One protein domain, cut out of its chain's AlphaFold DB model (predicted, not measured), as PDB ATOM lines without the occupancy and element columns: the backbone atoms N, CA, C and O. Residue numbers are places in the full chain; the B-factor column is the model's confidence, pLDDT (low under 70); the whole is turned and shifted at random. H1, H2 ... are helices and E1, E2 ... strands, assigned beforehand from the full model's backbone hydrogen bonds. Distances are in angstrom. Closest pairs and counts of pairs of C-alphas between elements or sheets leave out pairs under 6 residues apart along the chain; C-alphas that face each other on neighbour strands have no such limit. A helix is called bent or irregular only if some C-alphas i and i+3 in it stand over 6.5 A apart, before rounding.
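This is residues 2 to 107 of the 117 residues of an uncharacterized protein of Candidatus Magasanikbacteria bacterium GW2011_GWE2_42_7 (UniProt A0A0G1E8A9). One twisted sheet of five strands makes a wall, and two helices, H3 and H4, cover one face of it as a second layer. H2 stands up on that same face at the end where E5 stops, while the short H1 only grazes the sheet. The printed part has 106 residues, with five named strands and four named helices in the order E1 E2 E3 E4 H1 E5 H2 H3 H4; the sheet runs E1 E2 E3 E4 E5, all antiparallel, and the class is mixed, helices and strands. The whole is compact, with a radius of gyration of the C-alphas of 13.0 A and spans of 35 by 25 by 22 A.

Find C-alpha 3 at (-3.836, 39.646, -24.951), where E1 begins; it runs 15.1 A through residues 3 to 8. E2 is residues 13 to 18, 16.4 A, and E3 is residues 21 to 30, 29.6 A. E4, residues 33 to 43, is the longest strand at 30.7 A, and E5, residues 57 to 62, measures 13.7 A. Between these two, H1 is residues 48 to 51, 6.2 A, neither bent nor irregular, but only just. H2 takes residues 63 to 72, 14.3 A, and H3 residues 79 to 89, 15.5 A. H4, residues 93 to 107, runs 21.2 A to C-alpha 107 at (-10.115, 49.468, -49.171).

Start in the sheet, where E1 to E4 form a meander, each strand the antiparallel neighbour of the one before. Look for N 5 and O 15 at 2.8 A between E1 and E2, N 16 and O 23 at 2.8 A between E2 and E3, N 26 and O 38 at 2.8 A between E3 and E4, and N 39 and O 59 at 2.8 A between E4 and E5. H3 lies over E2 and E3 at a height over the sheet of 8.0 A, along the strands at 4 degrees to E2 on the local plane; its closest C-alphas to E2 are those of Thr 84 and Ala 14, 6.6 A. On the same face H4 has a height of 10.2 A. H3 and H4 are close but not clearly touching, Ile 87 and Leu 96 having the closest C-alphas, 6.5 A, at a steep tilt of 40 degrees, opposite ways. H2 touches H4, which touches it with residues 103 to 107 alone; the closest C-alphas are those of Asp 65 and Ile 107, 6.3 A, and the lines are about perpendicular at 82 degrees. Every O i to N i+4 pair is within hydrogen-bond range in H2, H3 and H4; H1 is too short for one.

The C-alphas of Ser 47 and Arg 75 are the two farthest apart, 36.5 A. The printed part has no cut and no long link. Its mean pLDDT is 88.8, and residues 44 to 54 are under 70.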
ATOM      1  N   GLY A   2      -0.349  39.840 -28.452       88.56
ATOM      2  CA  GLY A   2      -1.316  40.587 -27.669       88.56
ATOM      3  C   GLY A   2      -2.194  39.692 -26.799       88.56
ATOM      4  O   GLY A   2      -2.254  38.476 -26.966       88.56
ATOM      5  N   LYS A   3      -2.893  40.313 -25.850       93.69
ATOM      6  CA  LYS A   3      -3.836  39.646 -24.951       93.69
ATOM      7  C   LYS A   3      -5.206  40.292 -25.060       93.69
ATOM      8  O   LYS A   3      -5.366  41.460 -24.702       93.69
ATOM      9  N   ILE A   4      -6.210  39.528 -25.480       95.19
ATOM     10  CA  ILE A   4      -7.605  39.973 -25.416       95.19
ATOM     11  C   ILE A   4      -7.998  40.120 -23.943       95.19
ATOM     12  O   ILE A   4      -7.937  39.170 -23.164       95.19
ATOM     13  N   LEU A   5      -8.387  41.331 -23.548       93.62
ATOM     14  CA  LEU A   5      -8.868  41.625 -22.201       93.62
ATOM     15  C   LEU A   5     -10.383  41.462 -22.105       93.62
ATOM     16  O   LEU A   5     -10.886  40.983 -21.093       93.62
ATOM     17  N   SER A   6     -11.121  41.883 -23.137       94.94
ATOM     18  CA  SER A   6     -12.570  41.680 -23.213       94.94
ATOM     19  C   SER A   6     -13.098  41.820 -24.638       94.94
ATOM     20  O   SER A   6     -12.554  42.592 -25.430       94.94
ATOM     21  N   ILE A   7     -14.199  41.123 -24.918       96.31
ATOM     22  CA  ILE A   7     -15.044  41.310 -26.100       96.31
ATOM     23  C   ILE A   7     -16.477  41.489 -25.600       96.31
ATOM     24  O   ILE A   7     -16.967  40.710 -24.786       96.31
ATOM     25  N   ASN A   8     -17.149  42.541 -26.054       93.94
ATOM     26  CA  ASN A   8     -18.526  42.854 -25.709       93.94
ATOM     27  C   ASN A   8     -19.328  43.097 -26.989       93.94
ATOM     28  O   ASN A   8     -19.380  44.219 -27.496       93.94
ATOM     29  N   HIS A   9     -19.989  42.047 -27.478       91.38
ATOM     30  CA  HIS A   9     -20.805  42.107 -28.694       91.38
ATOM     31  C   HIS A   9     -22.003  43.057 -28.557       91.38
ATOM     32  O   HIS A   9     -22.363  43.719 -29.524       91.38
ATOM     33  N   LYS A  10     -22.583  43.212 -27.353       89.12
ATOM     34  CA  LYS A  10     -23.700  44.153 -27.131       89.12
ATOM     35  C   LYS A  10     -23.287  45.607 -27.359       89.12
ATOM     36  O   LYS A  10     -24.101  46.410 -27.794       89.12
ATOM     37  N   LEU A  11     -22.038  45.941 -27.038       90.00
ATOM     38  CA  LEU A  11     -21.471  47.276 -27.237       90.00
ATOM     39  C   LEU A  11     -20.641  47.389 -28.522       90.00
ATOM     40  O   LEU A  11     -20.077  48.453 -28.758       90.00
ATOM     41  N   GLY A  12     -20.513  46.311 -29.305       93.25
ATOM     42  CA  GLY A  12     -19.642  46.269 -30.478       93.25
ATOM     43  C   GLY A  12     -18.187  46.606 -30.145       93.25
ATOM     44  O   GLY A  12     -17.541  47.333 -30.886       93.25
ATOM     45  N   LYS A  13     -17.674  46.179 -28.988       95.25
ATOM     46  CA  LYS A  13     -16.407  46.683 -28.440       95.25
ATOM     47  C   LYS A  13     -15.470  45.552 -28.033       95.25
ATOM     48  O   LYS A  13     -15.902  44.630 -27.349       95.25
ATOM     49  N   ALA A  14     -14.180  45.691 -28.328       96.19
ATOM     50  CA  ALA A  14     -13.127  44.846 -27.771       96.19
ATOM     51  C   ALA A  14     -11.972  45.672 -27.185       96.19
ATOM     52  O   ALA A  14     -11.713  46.804 -27.594       96.19
ATOM     53  N   ASP A  15     -11.295  45.100 -26.196       94.38
ATOM     54  CA  ASP A  15     -10.127  45.665 -25.521       94.38
ATOM     55  C   ASP A  15      -8.981  44.637 -25.603       94.38
ATOM     56  O   ASP A  15      -9.127  43.524 -25.100       94.38
ATOM     57  N   ILE A  16      -7.855  44.999 -26.229       95.12
ATOM     58  CA  ILE A  16      -6.671  44.151 -26.446       95.12
ATOM     59  C   ILE A  16      -5.417  44.832 -25.883       95.12
ATOM     60  O   ILE A  16      -5.101  45.957 -26.254       95.12
ATOM     61  N   SER A  17      -4.670  44.166 -25.009       92.75
ATOM     62  CA  SER A  17      -3.367  44.648 -24.533       92.75
ATOM     63  C   SER A  17      -2.256  44.217 -25.489       92.75
ATOM     64  O   SER A  17      -2.128  43.025 -25.748       92.75
ATOM     65  N   LEU A  18      -1.439  45.155 -25.966       90.81
ATOM     66  CA  LEU A  18      -0.192  44.906 -26.699       90.81
ATOM     67  C   LEU A  18       0.951  45.507 -25.879       90.81
ATOM     68  O   LEU A  18       0.926  46.717 -25.690       90.81
ATOM     69  N   ASP A  19       1.907  44.713 -25.395       83.62
ATOM     70  CA  ASP A  19       3.020  45.141 -24.525       83.62
ATOM     71  C   ASP A  19       2.630  46.251 -23.516       83.62
ATOM     72  O   ASP A  19       2.025  45.963 -22.482       83.62
ATOM     73  N   ASP A  20       2.885  47.523 -23.858       77.56
ATOM     74  CA  ASP A  20       2.646  48.708 -23.019       77.56
ATOM     75  C   ASP A  20       1.450  49.591 -23.433       77.56
ATOM     76  O   ASP A  20       1.257  50.707 -22.935       77.56
ATOM     77  N   VAL A  21       0.632  49.135 -24.377       87.25
ATOM     78  CA  VAL A  21      -0.508  49.881 -24.915       87.25
ATOM     79  C   VAL A  21      -1.757  49.023 -24.885       87.25
ATOM     80  O   VAL A  21      -1.730  47.822 -25.115       87.25
ATOM     81  N   LEU A  22      -2.899  49.652 -24.634       90.56
ATOM     82  CA  LEU A  22      -4.181  48.965 -24.769       90.56
ATOM     83  C   LEU A  22      -4.920  49.512 -25.997       90.56
ATOM     84  O   LEU A  22      -5.153  50.717 -26.160       90.56
ATOM     85  N   ILE A  23      -5.267  48.599 -26.877       94.19
ATOM     86  CA  ILE A  23      -5.997  48.837 -28.100       94.19
ATOM     87  C   ILE A  23      -7.469  48.620 -27.813       94.19
ATOM     88  O   ILE A  23      -7.869  47.599 -27.263       94.19
ATOM     89  N   ARG A  24      -8.280  49.612 -28.152       93.94
ATOM     90  CA  ARG A  24      -9.732  49.523 -28.059       93.94
ATOM     91  C   ARG A  24     -10.290  49.511 -29.464       93.94
ATOM     92  O   ARG A  24     -10.059  50.463 -30.199       93.94
ATOM     93  N   LEU A  25     -11.015  48.460 -29.809       95.88
ATOM     94  CA  LEU A  25     -11.752  48.327 -31.057       95.88
ATOM     95  C   LEU A  25     -13.227  48.623 -30.782       95.88
ATOM     96  O   LEU A  25     -13.783  48.155 -29.787       95.88
ATOM     97  N   PHE A  26     -13.850  49.402 -31.656       95.44
ATOM     98  CA  PHE A  26     -15.287  49.635 -31.677       95.44
ATOM     99  C   PHE A  26     -15.817  49.395 -33.082       95.44
ATOM    100  O   PHE A  26     -15.221  49.857 -34.054       95.44
ATOM    101  N   ILE A  27     -16.950  48.715 -33.164       95.31
ATOM    102  CA  ILE A  27     -17.682  48.434 -34.383       95.31
ATOM    103  C   ILE A  27     -19.138  48.809 -34.160       95.31
ATOM    104  O   ILE A  27     -19.766  48.379 -33.193       95.31
ATOM    105  N   LYS A  28     -19.689  49.594 -35.083       94.75
ATOM    106  CA  LYS A  28     -21.108  49.937 -35.087       94.75
ATOM    107  C   LYS A  28     -21.797  49.262 -36.255       94.75
ATOM    108  O   LYS A  28     -21.373  49.409 -37.402       94.75
ATOM    109  N   TYR A  29     -22.917  48.616 -35.975       91.06
ATOM    110  CA  TYR A  29     -23.784  48.049 -36.997       91.06
ATOM    111  C   TYR A  29     -24.985  48.968 -37.235       91.06
ATOM    112  O   TYR A  29     -25.538  49.546 -36.297       91.06
ATOM    113  N   TYR A  30     -25.399  49.081 -38.491       88.56
ATOM    114  CA  TYR A  30     -26.634  49.729 -38.910       88.56
ATOM    115  C   TYR A  30     -27.350  48.800 -39.891       88.56
ATOM    116  O   TYR A  30     -26.759  48.372 -40.880       88.56
ATOM    117  N   ASN A  31     -28.605  48.447 -39.598       86.06
ATOM    118  CA  ASN A  31     -29.403  47.494 -40.383       86.06
ATOM    119  C   ASN A  31     -28.691  46.155 -40.672       86.06
ATOM    120  O   ASN A  31     -28.790  45.618 -41.769       86.06
ATOM    121  N   GLY A  32     -27.953  45.620 -39.691       82.75
ATOM    122  CA  GLY A  32     -27.246  44.338 -39.820       82.75
ATOM    123  C   GLY A  32     -25.895  44.407 -40.537       82.75
ATOM    124  O   GLY A  32     -25.174  43.414 -40.559       82.75
ATOM    125  N   THR A  33     -25.497  45.572 -41.052       87.44
ATOM    126  CA  THR A  33     -24.200  45.755 -41.714       87.44
ATOM    127  C   THR A  33     -23.293  46.649 -40.881       87.44
ATOM    128  O   THR A  33     -23.750  47.620 -40.274       87.44
ATOM    129  N   CYS A  34     -21.995  46.347 -40.851       92.12
ATOM    130  CA  CYS A  34     -21.000  47.252 -40.295       92.12
ATOM    131  C   CYS A  34     -21.077  48.621 -40.988       92.12
ATOM    132  O   CYS A  34     -21.053  48.719 -42.213       92.12
ATOM    133  N   SER A  35     -21.194  49.668 -40.183       94.00
ATOM    134  CA  SER A  35     -21.277  51.067 -40.618       94.00
ATOM    135  C   SER A  35     -20.071  51.884 -40.174       94.00
ATOM    136  O   SER A  35     -19.879  53.003 -40.637       94.00
ATOM    137  N   GLU A  36     -19.273  51.347 -39.253       96.19
ATOM    138  CA  GLU A  36     -18.179  52.068 -38.628       96.19
ATOM    139  C   GLU A  36     -17.255  51.103 -37.899       96.19
ATOM    140  O   GLU A  36     -17.722  50.243 -37.148       96.19
ATOM    141  N   ILE A  37     -15.953  51.304 -38.079       96.12
ATOM    142  CA  ILE A  37     -14.902  50.623 -37.330       96.12
ATOM    143  C   ILE A  37     -13.937  51.685 -36.838       96.12
ATOM    144  O   ILE A  37     -13.498  52.536 -37.607       96.12
ATOM    145  N   ARG A  38     -13.604  51.653 -35.552       95.56
ATOM    146  CA  ARG A  38     -12.675  52.597 -34.934       95.56
ATOM    147  C   ARG A  38     -11.720  51.860 -34.012       95.56
ATOM    148  O   ARG A  38     -12.139  51.021 -33.214       95.56
ATOM    149  N   ILE A  39     -10.446  52.210 -34.090       94.94
ATOM    150  CA  ILE A  39      -9.381  51.639 -33.272       94.94
ATOM    151  C   ILE A  39      -8.662  52.776 -32.558       94.94
ATOM    152  O   ILE A  39      -8.169  53.721 -33.178       94.94
ATOM    153  N   TRP A  40      -8.577  52.668 -31.235       93.25
ATOM    154  CA  TRP A  40      -7.851  53.609 -30.398       93.25
ATOM    155  C   TRP A  40      -6.665  52.952 -29.709       93.25
ATOM    156  O   TRP A  40      -6.776  51.848 -29.179       93.25
ATOM    157  N   LYS A  41      -5.572  53.702 -29.602       91.62
ATOM    158  CA  LYS A  41      -4.428  53.437 -28.735       91.62
ATOM    159  C   LYS A  41      -4.523  54.347 -27.521       91.62
ATOM    160  O   LYS A  41      -4.360  55.554 -27.650       91.62
ATOM    161  N   LEU A  42      -4.752  53.792 -26.335       87.56
ATOM    162  CA  LEU A  42      -4.681  54.582 -25.095       87.56
ATOM    163  C   LEU A  42      -3.494  54.097 -24.201       87.56
ATOM    164  O   LEU A  42      -2.876  53.064 -24.492       87.56
ATOM    165  N   PRO A  43      -3.136  54.793 -23.108       78.31
ATOM    166  CA  PRO A  43      -2.108  54.334 -22.150       78.31
ATOM    167  C   PRO A  43      -2.633  53.205 -21.240       78.31
ATOM    168  O   PRO A  43      -3.836  53.104 -21.078       78.31
ATOM    169  N   LEU A  44      -1.817  52.337 -20.626       68.50
ATOM    170  CA  LEU A  44      -2.332  51.207 -19.809       68.50
ATOM    171  C   LEU A  44      -3.122  51.622 -18.548       68.50
ATOM    172  O   LEU A  44      -4.074  50.946 -18.165       68.50
ATOM    173  N   LYS A  45      -2.783  52.756 -17.924       64.75
ATOM    174  CA  LYS A  45      -3.506  53.312 -16.766       64.75
ATOM    175  C   LYS A  45      -4.514  54.356 -17.259       64.75
ATOM    176  O   LYS A  45      -4.099  55.422 -17.709       64.75
ATOM    177  N   ARG A  46      -5.823  54.063 -17.230       61.00
ATOM    178  CA  ARG A  46      -6.851  54.928 -17.851       61.00
ATOM    179  C   ARG A  46      -7.981  55.311 -16.915       61.00
ATOM    180  O   ARG A  46      -8.535  54.464 -16.223       61.00
ATOM    181  N   SER A  47      -8.419  56.558 -17.061       62.22
ATOM    182  CA  SER A  47      -9.796  56.984 -16.813       62.22
ATOM    183  C   SER A  47     -10.567  57.059 -18.144       62.22
ATOM    184  O   SER A  47      -9.964  57.132 -19.223       62.22
ATOM    185  N   PHE A  48     -11.904  57.044 -18.084       62.06
ATOM    186  CA  PHE A  48     -12.811  57.176 -19.241       62.06
ATOM    187  C   PHE A  48     -12.445  58.359 -20.163       62.06
ATOM    188  O   PHE A  48     -12.501  58.244 -21.387       62.06
ATOM    189  N   TRP A  49     -11.946  59.451 -19.580       63.16
ATOM    190  CA  TRP A  49     -11.534  60.681 -20.263       63.16
ATOM    191  C   TRP A  49     -10.433  60.505 -21.313       63.16
ATOM    192  O   TRP A  49     -10.381  61.257 -22.283       63.16
ATOM    193  N   SER A  50      -9.592  59.478 -21.171       60.22
ATOM    194  CA  SER A  50      -8.534  59.171 -22.141       60.22
ATOM    195  C   SER A  50      -9.061  58.878 -23.555       60.22
ATOM    196  O   SER A  50      -8.308  59.015 -24.515       60.22
ATOM    197  N   MET A  51     -10.345  58.535 -23.713       57.91
ATOM    198  CA  MET A  51     -10.969  58.289 -25.019       57.91
ATOM    199  C   MET A  51     -11.335  59.555 -25.802       57.91
ATOM    200  O   MET A  51     -11.414  59.495 -27.024       57.91
ATOM    201  N   PHE A  52     -11.550  60.690 -25.130       63.91
ATOM    202  CA  PHE A  52     -11.934  61.945 -25.794       63.91
ATOM    203  C   PHE A  52     -10.741  62.696 -26.389       63.91
ATOM    204  O   PHE A  52     -10.914  63.673 -27.112       63.91
ATOM    205  N   ASN A  53      -9.518  62.236 -26.118       68.69
ATOM    206  CA  ASN A  53      -8.337  62.773 -26.769       68.69
ATOM    207  C   ASN A  53      -8.202  62.156 -28.168       68.69
ATOM    208  O   ASN A  53      -7.788  61.006 -28.297       68.69
ATOM    209  N   VAL A  54      -8.527  62.926 -29.213       63.75
ATOM    210  CA  VAL A  54      -8.475  62.491 -30.624       63.75
ATOM    211  C   VAL A  54      -7.100  61.937 -31.012       63.75
ATOM    212  O   VAL A  54      -7.029  61.036 -31.837       63.75
ATOM    213  N   LYS A  55      -6.015  62.366 -30.346       74.81
ATOM    214  CA  LYS A  55      -4.655  61.827 -30.557       74.81
ATOM    215  C   LYS A  55      -4.535  60.322 -30.295       74.81
ATOM    216  O   LYS A  55      -3.558  59.704 -30.701       74.81
ATOM    217  N   ASN A  56      -5.509  59.751 -29.594       84.19
ATOM    218  CA  ASN A  56      -5.558  58.337 -29.281       84.19
ATOM    219  C   ASN A  56      -6.359  57.521 -30.308       84.19
ATOM    220  O   ASN A  56      -6.256  56.298 -30.292       84.19
ATOM    221  N   LEU A  57      -7.157  58.150 -31.178       89.44
ATOM    222  CA  LEU A  57      -7.781  57.466 -32.314       89.44
ATOM    223  C   LEU A  57      -6.709  57.264 -33.386       89.44
ATOM    224  O   LEU A  57      -6.131  58.235 -33.862       89.44
ATOM    225  N   ILE A  58      -6.428  56.010 -33.736       92.88
ATOM    226  CA  ILE A  58      -5.330  55.672 -34.654       92.88
ATOM    227  C   ILE A  58      -5.815  55.178 -36.012       92.88
ATOM    228  O   ILE A  58      -5.059  55.247 -36.971       92.88
ATOM    229  N   TRP A  59      -7.048  54.681 -36.093       95.19
ATOM    230  CA  TRP A  59      -7.648  54.247 -37.347       95.19
ATOM    231  C   TRP A  59      -9.163  54.281 -37.239       95.19
ATOM    232  O   TRP A  59      -9.723  53.905 -36.203       95.19
ATOM    233  N   ALA A  60      -9.827  54.754 -38.284       94.69
ATOM    234  CA  ALA A  60     -11.276  54.777 -38.350       94.69
ATOM    235  C   ALA A  60     -11.750  54.737 -39.796       94.69
ATOM    236  O   ALA A  60     -11.242  55.486 -40.626       94.69
ATOM    237  N   ILE A  61     -12.766  53.923 -40.055       95.19
ATOM    238  CA  ILE A  61     -13.462  53.856 -41.339       95.19
ATOM    239  C   ILE A  61     -14.969  53.889 -41.110       95.19
ATOM    240  O   ILE A  61     -15.466  53.466 -40.061       95.19
ATOM    241  N   TYR A  62     -15.693  54.406 -42.096       94.81
ATOM    242  CA  TYR A  62     -17.113  54.716 -41.981       94.81
ATOM    243  C   TYR A  62     -17.853  54.305 -43.250       94.81
ATOM    244  O   TYR A  62     -17.274  54.253 -44.331       94.81
ATOM    245  N   ASN A  63     -19.158  54.081 -43.116       93.69
ATOM    246  CA  ASN A  63     -20.085  53.853 -44.217       93.69
ATOM    247  C   ASN A  63     -19.588  52.769 -45.184       93.69
ATOM    248  O   ASN A  63     -19.421  51.625 -44.769       93.69
ATOM    249  N   ASP A  64     -19.403  53.101 -46.460       93.06
ATOM    250  CA  ASP A  64     -19.170  52.118 -47.516       93.06
ATOM    251  C   ASP A  64     -17.837  51.380 -47.360       93.06
ATOM    252  O   ASP A  64     -17.816  50.169 -47.561       93.06
ATOM    253  N   ASP A  65     -16.787  52.031 -46.849       93.88
ATOM    254  CA  ASP A  65     -15.514  51.366 -46.535       93.88
ATOM    255  C   ASP A  65     -15.686  50.335 -45.410       93.88
ATOM    256  O   ASP A  65     -15.168  49.218 -45.472       93.88
ATOM    257  N   ALA A  66     -16.471  50.679 -44.383       93.62
ATOM    258  CA  ALA A  66     -16.775  49.767 -43.283       93.62
ATOM    259  C   ALA A  66     -17.627  48.577 -43.754       93.62
ATOM    260  O   ALA A  66     -17.376  47.437 -43.358       93.62
ATOM    261  N   LYS A  67     -18.600  48.819 -44.643       93.00
ATOM    262  CA  LYS A  67     -19.389  47.752 -45.280       93.00
ATOM    263  C   LYS A  67     -18.510  46.858 -46.149       93.00
ATOM    264  O   LYS A  67     -18.691  45.644 -46.133       93.00
ATOM    265  N   TYR A  68     -17.571  47.448 -46.885       92.75
ATOM    266  CA  TYR A  68     -16.654  46.727 -47.756       92.75
ATOM    267  C   TYR A  68     -15.742  45.799 -46.951       92.75
ATOM    268  O   TYR A  68     -15.710  44.597 -47.214       92.75
ATOM    269  N   ILE A  69     -15.100  46.312 -45.896       92.06
ATOM    270  CA  ILE A  69     -14.285  45.501 -44.982       92.06
ATOM    271  C   ILE A  69     -15.117  44.406 -44.299       92.06
ATOM    272  O   ILE A  69     -14.665  43.270 -44.168       92.06
ATOM    273  N   HIS A  70     -16.360  44.698 -43.911       91.62
ATOM    274  CA  HIS A  70     -17.271  43.682 -43.382       91.62
ATOM    275  C   HIS A  70     -17.589  42.579 -44.396       91.62
ATOM    276  O   HIS A  70     -17.552  41.403 -44.044       91.62
ATOM    277  N   GLY A  71     -17.834  42.937 -45.657       89.94
ATOM    278  CA  GLY A  71     -18.013  41.972 -46.741       89.94
ATOM    279  C   GLY A  71     -16.764  41.122 -46.980       89.94
ATOM    280  O   GLY A  71     -16.881  39.907 -47.156       89.94
ATOM    281  N   TRP A  72     -15.577  41.732 -46.911       90.06
ATOM    282  CA  TRP A  72     -14.290  41.056 -47.092       90.06
ATOM    283  C   TRP A  72     -14.062  39.924 -46.080       90.06
ATOM    284  O   TRP A  72     -13.553  38.863 -46.444       90.06
ATOM    285  N   PHE A  73     -14.493  40.129 -44.832       90.12
ATOM    286  CA  PHE A  73     -14.386  39.154 -43.739       90.12
ATOM    287  C   PHE A  73     -15.649  38.310 -43.516       90.12
ATOM    288  O   PHE A  73     -15.708  37.536 -42.565       90.12
ATOM    289  N   SER A  74     -16.660  38.405 -44.385       86.88
ATOM    290  CA  SER A  74     -17.959  37.737 -44.185       86.88
ATOM    291  C   SER A  74     -17.883  36.211 -44.028       86.88
ATOM    292  O   SER A  74     -18.756  35.614 -43.400       86.88
ATOM    293  N   ARG A  75     -16.843  35.571 -44.580       86.88
ATOM    294  CA  ARG A  75     -16.604  34.122 -44.466       86.88
ATOM    295  C   ARG A  75     -15.897  33.718 -43.172       86.88
ATOM    296  O   ARG A  75     -15.980  32.556 -42.790       86.88
ATOM    297  N   ASP A  76     -15.245  34.668 -42.509       85.94
ATOM    298  CA  ASP A  76     -14.423  34.427 -41.321       85.94
ATOM    299  C   ASP A  76     -15.227  34.568 -40.017       85.94
ATOM    300  O   ASP A  76     -14.759  34.169 -38.952       85.94
ATOM    301  N   GLY A  77     -16.448  35.112 -40.099       87.56
ATOM    302  CA  GLY A  77     -17.386  35.236 -38.985       87.56
ATOM    303  C   GLY A  77     -17.726  36.684 -38.635       87.56
ATOM    304  O   GLY A  77     -17.726  37.570 -39.491       87.56
ATOM    305  N   ASP A  78     -18.057  36.926 -37.363       91.06
ATOM    306  CA  ASP A  78     -18.366  38.269 -36.868       91.06
ATOM    307  C   ASP A  78     -17.125  39.166 -36.942       91.06
ATOM    308  O   ASP A  78     -16.079  38.859 -36.367       91.06
ATOM    309  N   ILE A  79     -17.241  40.307 -37.625       93.25
ATOM    310  CA  ILE A  79     -16.098  41.188 -37.889       93.25
ATOM    311  C   ILE A  79     -15.426  41.701 -36.608       93.25
ATOM    312  O   ILE A  79     -14.206  41.885 -36.590       93.25
ATOM    313  N   LEU A  80     -16.184  41.898 -35.523       95.06
ATOM    314  CA  LEU A  80     -15.606  42.279 -34.234       95.06
ATOM    315  C   LEU A  80     -14.646  41.206 -33.740       95.06
ATOM    316  O   LEU A  80     -13.539  41.528 -33.307       95.06
ATOM    317  N   GLU A  81     -15.045  39.944 -33.823       94.69
ATOM    318  CA  GLU A  81     -14.221  38.824 -33.403       94.69
ATOM    319  C   GLU A  81     -13.023  38.634 -34.337       94.69
ATOM    320  O   GLU A  81     -11.890  38.567 -33.858       94.69
ATOM    321  N   VAL A  82     -13.235  38.674 -35.656       94.44
ATOM    322  CA  VAL A  82     -12.168  38.549 -36.665       94.44
ATOM    323  C   VAL A  82     -11.081  39.606 -36.463       94.44
ATOM    324  O   VAL A  82      -9.902  39.267 -36.326       94.44
ATOM    325  N   LEU A  83     -11.455  40.888 -36.384       95.00
ATOM    326  CA  LEU A  83     -10.488  41.969 -36.181       95.00
ATOM    327  C   LEU A  83      -9.819  41.877 -34.810       95.00
ATOM    328  O   LEU A  83      -8.614  42.094 -34.709       95.00
ATOM    329  N   THR A  84     -10.558  41.504 -33.762       96.25
ATOM    330  CA  THR A  84      -9.972  41.303 -32.429       96.25
ATOM    331  C   THR A  84      -8.895  40.217 -32.454       96.25
ATOM    332  O   THR A  84      -7.813  40.425 -31.910       96.25
ATOM    333  N   ARG A  85      -9.153  39.087 -33.124       95.31
ATOM    334  CA  ARG A  85      -8.197  37.978 -33.268       95.31
ATOM    335  C   ARG A  85      -6.987  38.349 -34.118       95.31
ATOM    336  O   ARG A  85      -5.877  37.940 -33.795       95.31
ATOM    337  N   LYS A  86      -7.163  39.141 -35.179       94.19
ATOM    338  CA  LYS A  86      -6.027  39.651 -35.964       94.19
ATOM    339  C   LYS A  86      -5.168  40.618 -35.143       94.19
ATOM    340  O   LYS A  86      -3.953  40.463 -35.117       94.19
ATOM    341  N   ILE A  87      -5.781  41.533 -34.388       94.94
ATOM    342  CA  ILE A  87      -5.055  42.452 -33.491       94.94
ATOM    343  C   ILE A  87      -4.344  41.687 -32.361       94.94
ATOM    344  O   ILE A  87      -3.238  42.055 -31.981       94.94
ATOM    345  N   GLU A  88      -4.932  40.609 -31.834       94.81
ATOM    346  CA  GLU A  88      -4.299  39.735 -30.831       94.81
ATOM    347  C   GLU A  88      -2.980  39.122 -31.334       94.81
ATOM    348  O   GLU A  88      -2.041  38.947 -30.555       94.81
ATOM    349  N   LYS A  89      -2.865  38.837 -32.637       94.12
ATOM    350  CA  LYS A  89      -1.627  38.304 -33.225       94.12
ATOM    351  C   LYS A  89      -0.492  39.331 -33.284       94.12
ATOM    352  O   LYS A  89       0.666  38.923 -33.342       94.12
ATOM    353  N   CYS A  90      -0.789  40.629 -33.227       93.12
ATOM    354  CA  CYS A  90       0.231  41.673 -33.155       93.12
ATOM    355  C   CYS A  90       0.997  41.561 -31.828       93.12
ATOM    356  O   CYS A  90       0.396  41.392 -30.768       93.12
ATOM    357  N   ASN A  91       2.327  41.663 -31.851       88.00
ATOM    358  CA  ASN A  91       3.116  41.697 -30.617       88.00
ATOM    359  C   ASN A  91       3.140  43.106 -30.030       88.00
ATOM    360  O   ASN A  91       2.971  43.280 -28.829       88.00
ATOM    361  N   ASN A  92       3.288  44.105 -30.896       90.12
ATOM    362  CA  ASN A  92       3.494  45.492 -30.511       90.12
ATOM    363  C   ASN A  92       2.687  46.451 -31.410       90.12
ATOM    364  O   ASN A  92       1.921  46.050 -32.289       90.12
ATOM    365  N   TYR A  93       2.852  47.756 -31.184       89.88
ATOM    366  CA  TYR A  93       2.137  48.784 -31.941       89.88
ATOM    367  C   TYR A  93       2.572  48.906 -33.415       89.88
ATOM    368  O   TYR A  93       1.761  49.323 -34.237       89.88
ATOM    369  N   ASN A  94       3.815  48.565 -33.770       91.69
ATOM    370  CA  ASN A  94       4.271  48.578 -35.163       91.69
ATOM    371  C   ASN A  94       3.611  47.451 -35.966       91.69
ATOM    372  O   ASN A  94       3.072  47.734 -37.030       91.69
ATOM    373  N   ASP A  95       3.521  46.240 -35.408       93.38
ATOM    374  CA  ASP A  95       2.788  45.123 -36.025       93.38
ATOM    375  C   ASP A  95       1.316  45.504 -36.280       93.38
ATOM    376  O   ASP A  95       0.745  45.201 -37.327       93.38
ATOM    377  N   LEU A  96       0.696  46.226 -35.335       94.12
ATOM    378  CA  LEU A  96      -0.656  46.752 -35.525       94.12
ATOM    379  C   LEU A  96      -0.713  47.765 -36.674       94.12
ATOM    380  O   LEU A  96      -1.643  47.712 -37.468       94.12
ATOM    381  N   LYS A  97       0.251  48.686 -36.791       93.81
ATOM    382  CA  LYS A  97       0.277  49.632 -37.920       93.81
ATOM    383  C   LYS A  97       0.365  48.911 -39.260       93.81
ATOM    384  O   LYS A  97      -0.335  49.306 -40.182       93.81
ATOM    385  N   GLU A  98       1.183  47.868 -39.362       94.31
ATOM    386  CA  GLU A  98       1.283  47.066 -40.585       94.31
ATOM    387  C   GLU A  98      -0.050  46.399 -40.931       94.31
ATOM    388  O   GLU A  98      -0.483  46.462 -42.082       94.31
ATOM    389  N   LEU A  99      -0.751  45.837 -39.937       94.19
ATOM    390  CA  LEU A  99      -2.103  45.307 -40.123       94.19
ATOM    391  C   LEU A  99      -3.073  46.390 -40.629       94.19
ATOM    392  O   LEU A  99      -3.826  46.148 -41.568       94.19
ATOM    393  N   LEU A 100      -3.045  47.592 -40.046       94.56
ATOM    394  CA  LEU A 100      -3.914  48.697 -40.465       94.56
ATOM    395  C   LEU A 100      -3.613  49.158 -41.898       94.56
ATOM    396  O   LEU A 100      -4.545  49.386 -42.661       94.56
ATOM    397  N   ILE A 101      -2.338  49.219 -42.291       93.38
ATOM    398  CA  ILE A 101      -1.931  49.529 -43.672       93.38
ATOM    399  C   ILE A 101      -2.451  48.461 -44.639       93.38
ATOM    400  O   ILE A 101      -2.963  48.792 -45.706       93.38
ATOM    401  N   LYS A 102      -2.380  47.175 -44.271       92.25
ATOM    402  CA  LYS A 102      -2.959  46.096 -45.086       92.25
ATOM    403  C   LYS A 102      -4.473  46.258 -45.247       92.25
ATOM    404  O   LYS A 102      -4.980  46.081 -46.349       92.25
ATOM    405  N   LEU A 103      -5.190  46.642 -44.189       92.50
ATOM    406  CA  LEU A 103      -6.627  46.932 -44.271       92.50
ATOM    407  C   LEU A 103      -6.925  48.145 -45.168       92.50
ATOM    408  O   LEU A 103      -7.870  48.093 -45.951       92.50
ATOM    409  N   GLU A 104      -6.119  49.206 -45.115       92.25
ATOM    410  CA  GLU A 104      -6.259  50.347 -46.036       92.25
ATOM    411  C   GLU A 104      -5.994  49.953 -47.490       92.25
ATOM    412  O   GLU A 104      -6.722  50.371 -48.388       92.25
ATOM    413  N   ASN A 105      -5.004  49.099 -47.738       90.69
ATOM    414  CA  ASN A 105      -4.723  48.578 -49.071       90.69
ATOM    415  C   ASN A 105      -5.921  47.811 -49.650       90.69
ATOM    416  O   ASN A 105      -6.247  48.000 -50.820       90.69
ATOM    417  N   ILE A 106      -6.618  47.019 -48.828       88.69
ATOM    418  CA  ILE A 106      -7.856  46.331 -49.232       88.69
ATOM    419  C   ILE A 106      -8.925  47.343 -49.655       88.69
ATOM    420  O   ILE A 106      -9.519  47.180 -50.720       88.69
ATOM    421  N   ILE A 107      -9.148  48.396 -48.858       89.75
ATOM    422  CA  ILE A 107     -10.115  49.468 -49.171       89.75
ATOM    423  C   ILE A 107      -9.744  50.162 -50.486       89.75
ATOM    424  O   ILE A 107     -10.607  50.416 -51.320       89.75
TER     425      ILE A 107